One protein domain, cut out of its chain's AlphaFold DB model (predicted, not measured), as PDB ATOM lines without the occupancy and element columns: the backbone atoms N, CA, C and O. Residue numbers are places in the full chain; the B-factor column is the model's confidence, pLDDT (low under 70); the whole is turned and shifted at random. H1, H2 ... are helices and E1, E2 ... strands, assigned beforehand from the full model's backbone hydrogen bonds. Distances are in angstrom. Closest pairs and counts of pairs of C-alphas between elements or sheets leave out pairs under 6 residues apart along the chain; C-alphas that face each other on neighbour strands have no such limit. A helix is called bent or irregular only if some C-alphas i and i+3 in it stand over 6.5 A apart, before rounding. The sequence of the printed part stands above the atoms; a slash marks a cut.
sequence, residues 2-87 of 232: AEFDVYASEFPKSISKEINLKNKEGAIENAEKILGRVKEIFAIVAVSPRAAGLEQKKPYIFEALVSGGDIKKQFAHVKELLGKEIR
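This is residues 2 to 87 of the 232 residues of the protein "Rpl3p" of Nitrosarchaeum sp (UniProt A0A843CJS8). A long two-stranded hairpin, E1 and E2, runs along the longest axis of a loose-looking mix of helices and links; H3 packs on it, mainly at E1, and H2 lies side by side with H3 near one end of the hairpin. The short H1 lies towards the other end, where the loop of residues 48 to 59 joins the strands. The printed part has 86 residues, with three named helices and two antiparallel strands in the order H1, H2, E1, E2, H3; the class is mixed, with 40 residues in named elements, under half. It is only just compact, close to loose, with a radius of gyration of the C-alphas of 14.0 A, and only just elongated, spanning 43 by 29 by 20 A.

E1, residues 41 to 47, and E2, residues 60 to 66, form an antiparallel hairpin at 150 degrees between their directions; N 43 and O 64, 2.8 A apart, are within hydrogen-bond range. H3, residues 71 to 81, comes closest to E1 at the C-alphas of Ala 43 and Val 78, 6.8 A apart. H2, residues 27 to 37, is close to but not clearly touching H3, at a shallow tilt of 24 degrees, opposite ways; their closest C-alphas, of Leu 35 and Lys 72, are 7.0 A apart. H1, residues 13 to 16, is apart from H2, H3 and E2; its closest C-alpha to E1 is that of Ile 15, 7.8 A from that of Ala 46. In H3 every O i to N i+4 pair is within hydrogen-bond range, in H2 5 of 7, and H1 is too short for such a pair.

E1 measures 19.1 A from first to last C-alpha, beginning at (26.202, 17.220, -3.234), and E2 18.4 A. H2 measures 16.0 A and is irregular, with C-alphas 33 and 36 7.3 A apart; H3 measures 15.4 A, ending at C-alpha 81 (17.569, 19.627, -13.361), and H1 5.2 A.

The C-alphas farthest apart, of Gly 36 and Glu 55, are 43.4 A apart. The printed part has no cut, the link from E1 to E2 is long, and no printed residue is under 70 in pLDDT.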
ATOM      1  N   ALA A   2      24.024  17.642   7.028       87.19
ATOM      2  CA  ALA A   2      23.426  18.361   5.905       87.19
ATOM      3  C   ALA A   2      23.466  19.866   6.208       87.19
ATOM      4  O   ALA A   2      22.944  20.295   7.235       87.19
ATOM      5  N   GLU A   3      24.140  20.635   5.353       90.19
ATOM      6  CA  GLU A   3      24.280  22.091   5.509       90.19
ATOM      7  C   GLU A   3      23.043  22.838   4.990       90.19
ATOM      8  O   GLU A   3      22.625  23.837   5.571       90.19
ATOM      9  N   PHE A   4      22.434  22.353   3.904       90.44
ATOM     10  CA  PHE A   4      21.223  22.925   3.327       90.44
ATOM     11  C   PHE A   4      20.429  21.879   2.544       90.44
ATOM     12  O   PHE A   4      21.008  20.948   1.990       90.44
ATOM     13  N   ASP A   5      19.124  22.126   2.421       90.56
ATOM     14  CA  ASP A   5      18.237  21.452   1.478       90.56
ATOM     15  C   ASP A   5      17.580  22.502   0.581       90.56
ATOM     16  O   ASP A   5      17.085  23.527   1.059       90.56
ATOM     17  N   VAL A   6      17.572  22.236  -0.724       92.12
ATOM     18  CA  VAL A   6      16.921  23.078  -1.731       92.12
ATOM     19  C   VAL A   6      16.013  22.203  -2.580       92.12
ATOM     20  O   VAL A   6      16.431  21.191  -3.139       92.12
ATOM     21  N   TYR A   7      14.762  22.620  -2.685       91.31
ATOM     22  CA  TYR A   7      13.703  21.937  -3.409       91.31
ATOM     23  C   TYR A   7      13.329  22.683  -4.697       91.31
ATOM     24  O   TYR A   7      13.689  23.846  -4.886       91.31
ATOM     25  N   ALA A   8      12.593  22.032  -5.596       87.38
ATOM     26  CA  ALA A   8      12.009  22.711  -6.750       87.38
ATOM     27  C   ALA A   8      10.840  23.614  -6.312       87.38
ATOM     28  O   ALA A   8      10.151  23.313  -5.336       87.38
ATOM     29  N   SER A   9      10.608  24.714  -7.033       84.31
ATOM     30  CA  SER A   9       9.437  25.580  -6.821       84.31
ATOM     31  C   SER A   9       8.140  24.883  -7.229       84.31
ATOM     32  O   SER A   9       7.131  24.985  -6.533       84.31
ATOM     33  N   GLU A  10       8.185  24.141  -8.333       84.19
ATOM     34  CA  GLU A  10       7.063  23.380  -8.863       84.19
ATOM     35  C   GLU A  10       7.400  21.892  -8.916       84.19
ATOM     36  O   GLU A  10       8.464  21.479  -9.380       84.19
ATOM     37  N   PHE A  11       6.458  21.075  -8.448       84.50
ATOM     38  CA  PHE A  11       6.539  19.622  -8.525       84.50
ATOM     39  C   PHE A  11       5.459  19.078  -9.459       84.50
ATOM     40  O   PHE A  11       4.347  19.620  -9.498       84.50
ATOM     41  N   PRO A  12       5.708  17.940 -10.130       84.62
ATOM     42  CA  PRO A  12       4.664  17.217 -10.838       84.62
ATOM     43  C   PRO A  12       3.450  16.959  -9.935       84.62
ATOM     44  O   PRO A  12       3.596  16.572  -8.771       84.62
ATOM     45  N   LYS A  13       2.236  17.104 -10.486       83.25
ATOM     46  CA  LYS A  13       0.962  16.944  -9.747       83.25
ATOM     47  C   LYS A  13       0.828  15.601  -9.017       83.25
ATOM     48  O   LYS A  13       0.067  15.486  -8.061       83.25
ATOM     49  N   SER A  14       1.511  14.566  -9.501       80.69
ATOM     50  CA  SER A  14       1.551  13.236  -8.887       80.69
ATOM     51  C   SER A  14       2.328  13.213  -7.569       80.69
ATOM     52  O   SER A  14       1.985  12.433  -6.688       80.69
ATOM     53  N   ILE A  15       3.347  14.062  -7.430       84.75
ATOM     54  CA  ILE A  15       4.225  14.150  -6.260       84.75
ATOM     55  C   ILE A  15       3.697  15.204  -5.283       84.75
ATOM     56  O   ILE A  15       3.609  14.926  -4.089       84.75
ATOM     57  N   SER A  16       3.269  16.370  -5.782       85.00
ATOM     58  CA  SER A  16       2.815  17.493  -4.943       85.00
ATOM     59  C   SER A  16       1.594  17.180  -4.073       85.00
ATOM     60  O   SER A  16       1.402  17.794  -3.029       85.00
ATOM     61  N   LYS A  17       0.764  16.211  -4.480       82.94
ATOM     62  CA  LYS A  17      -0.383  15.744  -3.686       82.94
ATOM     63  C   LYS A  17       0.019  14.955  -2.445       82.94
ATOM     64  O   LYS A  17      -0.697  14.984  -1.454       82.94
ATOM     65  N   GLU A  18       1.121  14.219  -2.526       85.12
ATOM     66  CA  GLU A  18       1.547  13.291  -1.475       85.12
ATOM     67  C   GLU A  18       2.639  13.903  -0.586       85.12
ATOM     68  O   GLU A  18       2.832  13.467   0.548       85.12
ATOM     69  N   ILE A  19       3.374  14.896  -1.098       82.56
ATOM     70  CA  ILE A  19       4.492  15.547  -0.415       82.56
ATOM     71  C   ILE A  19       4.360  17.063  -0.546       82.56
ATOM     72  O   ILE A  19       4.256  17.593  -1.650       82.56
ATOM     73  N   ASN A  20       4.453  17.758   0.587       81.38
ATOM     74  CA  ASN A  20       4.448  19.215   0.659       81.38
ATOM     75  C   ASN A  20       5.820  19.699   1.155       81.38
ATOM     76  O   ASN A  20       6.051  19.793   2.360       81.38
ATOM     77  N   LEU A  21       6.745  19.936   0.224       83.25
ATOM     78  CA  LEU A  21       8.066  20.505   0.507       83.25
ATOM     79  C   LEU A  21       8.077  21.959   0.050       83.25
ATOM     80  O   LEU A  21       7.644  22.266  -1.058       83.25
ATOM     81  N   LYS A  22       8.563  22.854   0.910       83.12
ATOM     82  CA  LYS A  22       8.674  24.283   0.619       83.12
ATOM     83  C   LYS A  22      10.082  24.756   0.922       83.12
ATOM     84  O   LYS A  22      10.649  24.406   1.956       83.12
ATOM     85  N   ASN A  23      10.616  25.581   0.034       84.56
ATOM     86  CA  ASN A  23      11.861  26.289   0.293       84.56
ATOM     87  C   ASN A  23      11.633  27.448   1.258       84.56
ATOM     88  O   ASN A  23      10.582  28.088   1.244       84.56
ATOM     89  N   LYS A  24      12.664  27.748   2.051       82.62
ATOM     90  CA  LYS A  24      12.792  29.052   2.705       82.62
ATOM     91  C   LYS A  24      13.109  30.116   1.648       82.62
ATOM     92  O   LYS A  24      13.666  29.800   0.593       82.62
ATOM     93  N   GLU A  25      12.770  31.368   1.926       82.56
ATOM     94  CA  GLU A  25      13.101  32.484   1.037       82.56
ATOM     95  C   GLU A  25      14.616  32.552   0.782       82.56
ATOM     96  O   GLU A  25      15.427  32.335   1.686       82.56
ATOM     97  N   GLY A  26      15.001  32.772  -0.479       84.69
ATOM     98  CA  GLY A  26      16.408  32.842  -0.888       84.69
ATOM     99  C   GLY A  26      17.209  31.542  -0.717       84.69
ATOM    100  O   GLY A  26      18.436  31.593  -0.692       84.69
ATOM    101  N   ALA A  27      16.568  30.370  -0.587       87.31
ATOM    102  CA  ALA A  27      17.269  29.104  -0.316       87.31
ATOM    103  C   ALA A  27      18.393  28.787  -1.322       87.31
ATOM    104  O   ALA A  27      19.468  28.348  -0.919       87.31
ATOM    105  N   ILE A  28      18.170  29.053  -2.613       89.06
ATOM    106  CA  ILE A  28      19.162  28.814  -3.673       89.06
ATOM    107  C   ILE A  28      20.386  29.725  -3.497       89.06
ATOM    108  O   ILE A  28      21.516  29.250  -3.536       89.06
ATOM    109  N   GLU A  29      20.174  31.019  -3.257       90.69
ATOM    110  CA  GLU A  29      21.257  31.997  -3.081       90.69
ATOM    111  C   GLU A  29      22.058  31.730  -1.801       90.69
ATOM    112  O   GLU A  29      23.283  31.852  -1.772       90.69
ATOM    113  N   ASN A  30      21.371  31.327  -0.730       90.12
ATOM    114  CA  ASN A  30      22.010  30.944   0.524       90.12
ATOM    115  C   ASN A  30      22.856  29.675   0.355       90.12
ATOM    116  O   ASN A  30      23.975  29.619   0.865       90.12
ATOM    117  N   ALA A  31      22.367  28.693  -0.408       89.38
ATOM    118  CA  ALA A  31      23.130  27.498  -0.750       89.38
ATOM    119  C   ALA A  31      24.396  27.844  -1.552       89.38
ATOM    120  O   ALA A  31      25.475  27.355  -1.218       89.38
ATOM    121  N   GLU A  32      24.303  28.752  -2.534       91.00
ATOM    122  CA  GLU A  32      25.446  29.204  -3.345       91.00
ATOM    123  C   GLU A  32      26.571  29.823  -2.500       91.00
ATOM    124  O   GLU A  32      27.750  29.556  -2.748       91.00
ATOM    125  N   LYS A  33      26.227  30.585  -1.453       91.56
ATOM    126  CA  LYS A  33      27.203  31.177  -0.517       91.56
ATOM    127  C   LYS A  33      27.934  30.125   0.323       91.56
ATOM    128  O   LYS A  33      29.094  30.321   0.684       91.56
ATOM    129  N   ILE A  34      27.271  29.012   0.639       91.62
ATOM    130  CA  ILE A  34      27.782  27.970   1.545       91.62
ATOM    131  C   ILE A  34      28.597  26.901   0.794       91.62
ATOM    132  O   ILE A  34      29.336  26.146   1.426       91.62
ATOM    133  N   LEU A  35      28.572  26.881  -0.548       89.62
ATOM    134  CA  LEU A  35      29.258  25.876  -1.382       89.62
ATOM    135  C   LEU A  35      30.737  25.652  -1.036       89.62
ATOM    136  O   LEU A  35      31.225  24.538  -1.185       89.62
ATOM    137  N   GLY A  36      31.452  26.673  -0.549       88.25
ATOM    138  CA  GLY A  36      32.862  26.546  -0.160       88.25
ATOM    139  C   GLY A  36      33.123  25.615   1.034       88.25
ATOM    140  O   GLY A  36      34.252  25.175   1.218       88.25
ATOM    141  N   ARG A  37      32.099  25.307   1.841       90.69
ATOM    142  CA  ARG A  37      32.179  24.383   2.988       90.69
ATOM    143  C   ARG A  37      31.617  22.996   2.677       90.69
ATOM    144  O   ARG A  37      31.743  22.085   3.493       90.69
ATOM    145  N   VAL A  38      30.976  22.836   1.522       92.50
ATOM    146  CA  VAL A  38      30.343  21.582   1.114       92.50
ATOM    147  C   VAL A  38      31.409  20.634   0.587       92.50
ATOM    148  O   VAL A  38      32.300  21.046  -0.147       92.50
ATOM    149  N   LYS A  39      31.308  19.356   0.955       92.12
ATOM    150  CA  LYS A  39      32.189  18.298   0.443       92.12
ATOM    151  C   LYS A  39      31.552  17.525  -0.711       92.12
ATOM    152  O   LYS A  39      32.227  17.209  -1.682       92.12
ATOM    153  N   GLU A  40      30.268  17.208  -0.588       93.44
ATOM    154  CA  GLU A  40      29.519  16.370  -1.526       93.44
ATOM    155  C   GLU A  40      28.109  16.930  -1.697       93.44
ATOM    156  O   GLU A  40      27.521  17.443  -0.741       93.44
ATOM    157  N   ILE A  41      27.570  16.820  -2.910       94.50
ATOM    158  CA  ILE A  41      26.202  17.220  -3.234       94.50
ATOM    159  C   ILE A  41      25.383  15.970  -3.534       94.50
ATOM    160  O   ILE A  41      25.762  15.133  -4.357       94.50
ATOM    161  N   PHE A  42      24.225  15.875  -2.891       94.94
ATOM    162  CA  PHE A  42      23.242  14.832  -3.137       94.94
ATOM    163  C   PHE A  42      21.998  15.448  -3.776       94.94
ATOM    164  O   PHE A  42      21.479  16.458  -3.308       94.94
ATOM    165  N   ALA A  43      21.517  14.833  -4.852       94.38
ATOM    166  CA  ALA A  43      20.235  15.157  -5.453       94.38
ATOM    167  C   ALA A  43      19.134  14.343  -4.764       94.38
ATOM    168  O   ALA A  43      19.230  13.118  -4.661       94.38
ATOM    169  N   ILE A  44      18.071  15.011  -4.318       93.75
ATOM    170  CA  ILE A  44      16.878  14.346  -3.787       93.75
ATOM    171  C   ILE A  44      16.006  13.933  -4.973       93.75
ATOM    172  O   ILE A  44      15.431  14.773  -5.663       93.75
ATOM    173  N   VAL A  45      15.905  12.627  -5.213       93.12
ATOM    174  CA  VAL A  45      15.162  12.053  -6.339       93.12
ATOM    175  C   VAL A  45      13.846  11.472  -5.842       93.12
ATOM    176  O   VAL A  45      13.809  10.736  -4.852       93.12
ATOM    177  N   ALA A  46      12.761  11.768  -6.557       92.56
ATOM    178  CA  ALA A  46      11.441  11.204  -6.310       92.56
ATOM    179  C   ALA A  46      10.987  10.358  -7.506       92.56
ATOM    180  O   ALA A  46      10.941  10.834  -8.636       92.56
ATOM    181  N   VAL A  47      10.610   9.104  -7.250       91.62
ATOM    182  CA  VAL A  47      10.101   8.173  -8.266       91.62
ATOM    183  C   VAL A  47       8.629   7.891  -7.997       91.62
ATOM    184  O   VAL A  47       8.269   7.448  -6.904       91.62
ATOM    185  N   SER A  48       7.770   8.122  -8.996       90.44
ATOM    186  CA  SER A  48       6.336   7.825  -8.906       90.44
ATOM    187  C   SER A  48       6.050   6.371  -9.319       90.44
ATOM    188  O   SER A  48       6.231   6.032 -10.488       90.44
ATOM    189  N   PRO A  49       5.542   5.499  -8.423       90.75
ATOM    190  CA  PRO A  49       5.221   4.112  -8.771       90.75
ATOM    191  C   PRO A  49       4.136   4.008  -9.849       90.75
ATOM    192  O   PRO A  49       4.115   3.055 -10.626       90.75
ATOM    193  N   ARG A  50       3.253   5.012  -9.929       88.50
ATOM    194  CA  ARG A  50       2.182   5.081 -10.926       88.50
ATOM    195  C   ARG A  50       2.711   5.204 -12.353       88.50
ATOM    196  O   ARG A  50       2.084   4.663 -13.260       88.50
ATOM    197  N   ALA A  51       3.861   5.857 -12.548       86.31
ATOM    198  CA  ALA A  51       4.517   5.934 -13.854       86.31
ATOM    199  C   ALA A  51       4.912   4.536 -14.363       86.31
ATOM    200  O   ALA A  51       4.757   4.240 -15.542       86.31
ATOM    201  N   ALA A  52       5.294   3.633 -13.452       85.88
ATOM    202  CA  ALA A  52       5.584   2.230 -13.749       85.88
ATOM    203  C   ALA A  52       4.331   1.325 -13.807       85.88
ATOM    204  O   ALA A  52       4.456   0.102 -13.855       85.88
ATOM    205  N   GLY A  53       3.118   1.893 -13.760       86.31
ATOM    206  CA  GLY A  53       1.860   1.137 -13.791       86.31
ATOM    207  C   GLY A  53       1.456   0.488 -12.463       86.31
ATOM    208  O   GLY A  53       0.579  -0.374 -12.452       86.31
ATOM    209  N   LEU A  54       2.070   0.880 -11.340       90.75
ATOM    210  CA  LEU A  54       1.721   0.364 -10.015       90.75
ATOM    211  C   LEU A  54       0.551   1.137  -9.388       90.75
ATOM    212  O   LEU A  54       0.374   2.333  -9.606       90.75
ATOM    213  N   GLU A  55      -0.217   0.449  -8.543       90.25
ATOM    214  CA  GLU A  55      -1.364   1.022  -7.814       90.25
ATOM    215  C   GLU A  55      -0.940   2.007  -6.706       90.25
ATOM    216  O   GLU A  55      -1.726   2.855  -6.276       90.25
ATOM    217  N   GLN A  56       0.308   1.914  -6.234       90.56
ATOM    218  CA  GLN A  56       0.826   2.746  -5.150       90.56
ATOM    219  C   GLN A  56       0.950   4.218  -5.583       90.56
ATOM    220  O   GLN A  56       1.632   4.543  -6.553       90.56
ATOM    221  N   LYS A  57       0.330   5.122  -4.813       89.50
ATOM    222  CA  LYS A  57       0.358   6.575  -5.069       89.50
ATOM    223  C   LYS A  57       1.576   7.265  -4.460       89.50
ATOM    224  O   LYS A  57       2.192   8.100  -5.113       89.50
ATOM    225  N   LYS A  58       1.940   6.880  -3.232       91.25
ATOM    226  CA  LYS A  58       3.041   7.496  -2.487       91.25
ATOM    227  C   LYS A  58       4.374   7.287  -3.218       91.25
ATOM    228  O   LYS A  58       4.747   6.123  -3.422       91.25
ATOM    229  N   PRO A  59       5.090   8.364  -3.586       92.94
ATOM    230  CA  PRO A  59       6.361   8.259  -4.285       92.94
ATOM    231  C   PRO A  59       7.475   7.748  -3.370       92.94
ATOM    232  O   PRO A  59       7.422   7.885  -2.145       92.94
ATOM    233  N   TYR A  60       8.499   7.160  -3.981       92.81
ATOM    234  CA  TYR A  60       9.735   6.811  -3.290       92.81
ATOM    235  C   TYR A  60      10.712   7.974  -3.399       92.81
ATOM    236  O   TYR A  60      11.026   8.391  -4.509       92.81
ATOM    237  N   ILE A  61      11.204   8.461  -2.262       93.06
ATOM    238  CA  ILE A  61      12.216   9.517  -2.196       93.06
ATOM    239  C   ILE A  61      13.527   8.902  -1.726       93.06
ATOM    240  O   ILE A  61      13.539   8.099  -0.787       93.06
ATOM    241  N   PHE A  62      14.626   9.258  -2.373       94.12
ATOM    242  CA  PHE A  62      15.960   8.936  -1.894       94.12
ATOM    243  C   PHE A  62      16.989   9.913  -2.453       94.12
ATOM    244  O   PHE A  62      16.771  10.552  -3.475       94.12
ATOM    245  N   GLU A  63      18.127   9.986  -1.781       94.06
ATOM    246  CA  GLU A  63      19.269  10.777  -2.215       94.06
ATOM    247  C   GLU A  63      20.137   9.985  -3.196       94.06
ATOM    248  O   GLU A  63      20.390   8.788  -3.010       94.06
ATOM    249  N   ALA A  64      20.605  10.665  -4.237       93.88
ATOM    250  CA  ALA A  64      21.591  10.170  -5.181       93.88
ATOM    251  C   ALA A  64      22.803  11.105  -5.168       93.88
ATOM    252  O   ALA A  64      22.656  12.317  -5.313       93.88
ATOM    253  N   LEU A  65      24.001  10.549  -4.986       93.81
ATOM    254  CA  LEU A  65      25.238  11.324  -5.052       93.81
ATOM    255  C   LEU A  65      25.429  11.866  -6.471       93.81
ATOM    256  O   LEU A  65      25.366  11.105  -7.438       93.81
ATOM    257  N   VAL A  66      25.720  13.159  -6.581       93.56
ATOM    258  CA  VAL A  66      26.114  13.790  -7.841       93.56
ATOM    259  C   VAL A  66      27.632  13.810  -7.887       93.56
ATOM    260  O   VAL A  66      28.287  14.347  -6.998       93.56
ATOM    261  N   SER A  67      28.199  13.172  -8.905       89.75
ATOM    262  CA  SER A  67      29.647  13.008  -9.044       89.75
ATOM    263  C   SER A  67      30.152  13.630 -10.343       89.75
ATOM    264  O   SER A  67      29.393  13.779 -11.299       89.75
ATOM    265  N   GLY A  68      31.438  13.988 -10.366       88.69
ATOM    266  CA  GLY A  68      32.117  14.592 -11.516       88.69
ATOM    267  C   GLY A  68      32.385  16.090 -11.352       88.69
ATOM    268  O   GLY A  68      31.617  16.801 -10.711       88.69
ATOM    269  N   GLY A  69      33.490  16.568 -11.934       91.31
ATOM    270  CA  GLY A  69      33.881  17.982 -11.921       91.31
ATOM    271  C   GLY A  69      33.995  18.609 -10.523       91.31
ATOM    272  O   GLY A  69      34.196  17.921  -9.525       91.31
ATOM    273  N   ASP A  70      33.857  19.935 -10.478       93.62
ATOM    274  CA  ASP A  70      33.885  20.721  -9.243       93.62
ATOM    275  C   ASP A  70      32.498  20.823  -8.599       93.62
ATOM    276  O   ASP A  70      31.478  20.843  -9.289       93.62
ATOM    277  N   ILE A  71      32.457  21.037  -7.283       94.00
ATOM    278  CA  ILE A  71      31.221  21.193  -6.493       94.00
ATOM    279  C   ILE A  71      30.314  22.302  -7.053       94.00
ATOM    280  O   ILE A  71      29.099  22.145  -7.124       94.00
ATOM    281  N   LYS A  72      30.892  23.410  -7.535       93.44
ATOM    282  CA  LYS A  72      30.123  24.494  -8.177       93.44
ATOM    283  C   LYS A  72      29.435  24.037  -9.467       93.44
ATOM    284  O   LYS A  72      28.299  24.426  -9.722       93.44
ATOM    285  N   LYS A  73      30.106  23.203 -10.271       93.75
ATOM    286  CA  LYS A  73      29.545  22.645 -11.512       93.75
ATOM    287  C   LYS A  73      28.464  21.611 -11.204       93.75
ATOM    288  O   LYS A  73      27.419  21.633 -11.842       93.75
ATOM    289  N   GLN A  74      28.685  20.769 -10.193       94.25
ATOM    290  CA  GLN A  74      27.672  19.831  -9.697       94.25
ATOM    291  C   GLN A  74      26.414  20.574  -9.238       94.25
ATOM    292  O   GLN A  74      25.313  20.224  -9.648       94.25
ATOM    293  N   PHE A  75      26.574  21.642  -8.449       94.00
ATOM    294  CA  PHE A  75      25.454  22.464  -7.996       94.00
ATOM    295  C   PHE A  75      24.690  23.095  -9.166       94.00
ATOM    296  O   PHE A  75      23.467  23.000  -9.214       94.00
ATOM    297  N   ALA A  76      25.398  23.692 -10.130       93.88
ATOM    298  CA  ALA A  76      24.777  24.281 -11.315       93.88
ATOM    299  C   ALA A  76      23.991  23.241 -12.135       93.88
ATOM    300  O   ALA A  76      22.867  23.513 -12.554       93.88
ATOM    301  N   HIS A  77      24.544  22.037 -12.295       93.06
ATOM    302  CA  HIS A  77      23.881  20.937 -12.990       93.06
ATOM    303  C   HIS A  77      22.595  20.492 -12.280       93.06
ATOM    304  O   HIS A  77      21.544  20.374 -12.907       93.06
ATOM    305  N   VAL A  78      22.642  20.310 -10.955       93.25
ATOM    306  CA  VAL A  78      21.450  19.959 -10.164       93.25
ATOM    307  C   VAL A  78      20.412  21.072 -10.223       93.25
ATOM    308  O   VAL A  78      19.232  20.787 -10.404       93.25
ATOM    309  N   LYS A  79      20.838  22.338 -10.126       92.56
ATOM    310  CA  LYS A  79      19.962  23.513 -10.218       92.56
ATOM    311  C   LYS A  79      19.193  23.550 -11.540       92.56
ATOM    312  O   LYS A  79      18.018  23.901 -11.536       92.56
ATOM    313  N   GLU A  80      19.817  23.161 -12.650       92.56
ATOM    314  CA  GLU A  80      19.152  23.090 -13.955       92.56
ATOM    315  C   GLU A  80      18.137  21.937 -14.051       92.56
ATOM    316  O   GLU A  80      17.114  22.062 -14.733       92.56
ATOM    317  N   LEU A  81      18.420  20.818 -13.383       91.81
ATOM    318  CA  LEU A  81      17.569  19.627 -13.361       91.81
ATOM    319  C   LEU A  81      16.438  19.702 -12.326       91.81
ATOM    320  O   LEU A  81      15.528  18.874 -12.364       91.81
ATOM    321  N   LEU A  82      16.457  20.679 -11.414       90.56
ATOM    322  CA  LEU A  82      15.400  20.856 -10.417       90.56
ATOM    323  C   LEU A  82      14.021  20.971 -11.084       90.56
ATOM    324  O   LEU A  82      13.787  21.818 -11.941       90.56
ATOM    325  N   GLY A  83      13.097  20.104 -10.667       87.75
ATOM    326  CA  GLY A  83      11.726  20.056 -11.184       87.75
ATOM    327  C   GLY A  83      11.569  19.355 -12.539       87.75
ATOM    328  O   GLY A  83      10.437  19.104 -12.950       87.75
ATOM    329  N   LYS A  84      12.665  18.988 -13.216       90.50
ATOM    330  CA  LYS A  84      12.638  18.245 -14.484       90.50
ATOM    331  C   LYS A  84      12.663  16.735 -14.248       90.50
ATOM    332  O   LYS A  84      13.163  16.243 -13.238       90.50
ATOM    333  N   GLU A  85      12.119  15.994 -15.207       89.62
ATOM    334  CA  GLU A  85      12.189  14.535 -15.223       89.62
ATOM    335  C   GLU A  85      13.530  14.073 -15.808       89.62
ATOM    336  O   GLU A  85      13.945  14.539 -16.870       89.62
ATOM    337  N   ILE A  86      14.198  13.150 -15.112       91.12
ATOM    338  CA  ILE A  86      15.452  12.534 -15.556       91.12
ATOM    339  C   ILE A  86      15.127  11.141 -16.079       91.12
ATOM    340  O   ILE A  86      14.571  10.310 -15.357       91.12
ATOM    341  N   ARG A  87      15.496  10.885 -17.333       91.31
ATOM    342  CA  ARG A  87      15.305   9.585 -17.976       91.31
ATOM    343  C   ARG A  87      16.529   8.693 -17.797       91.31
ATOM    344  O   ARG A  87      17.631   9.149 -17.497       91.31
TER     345      ARG A  87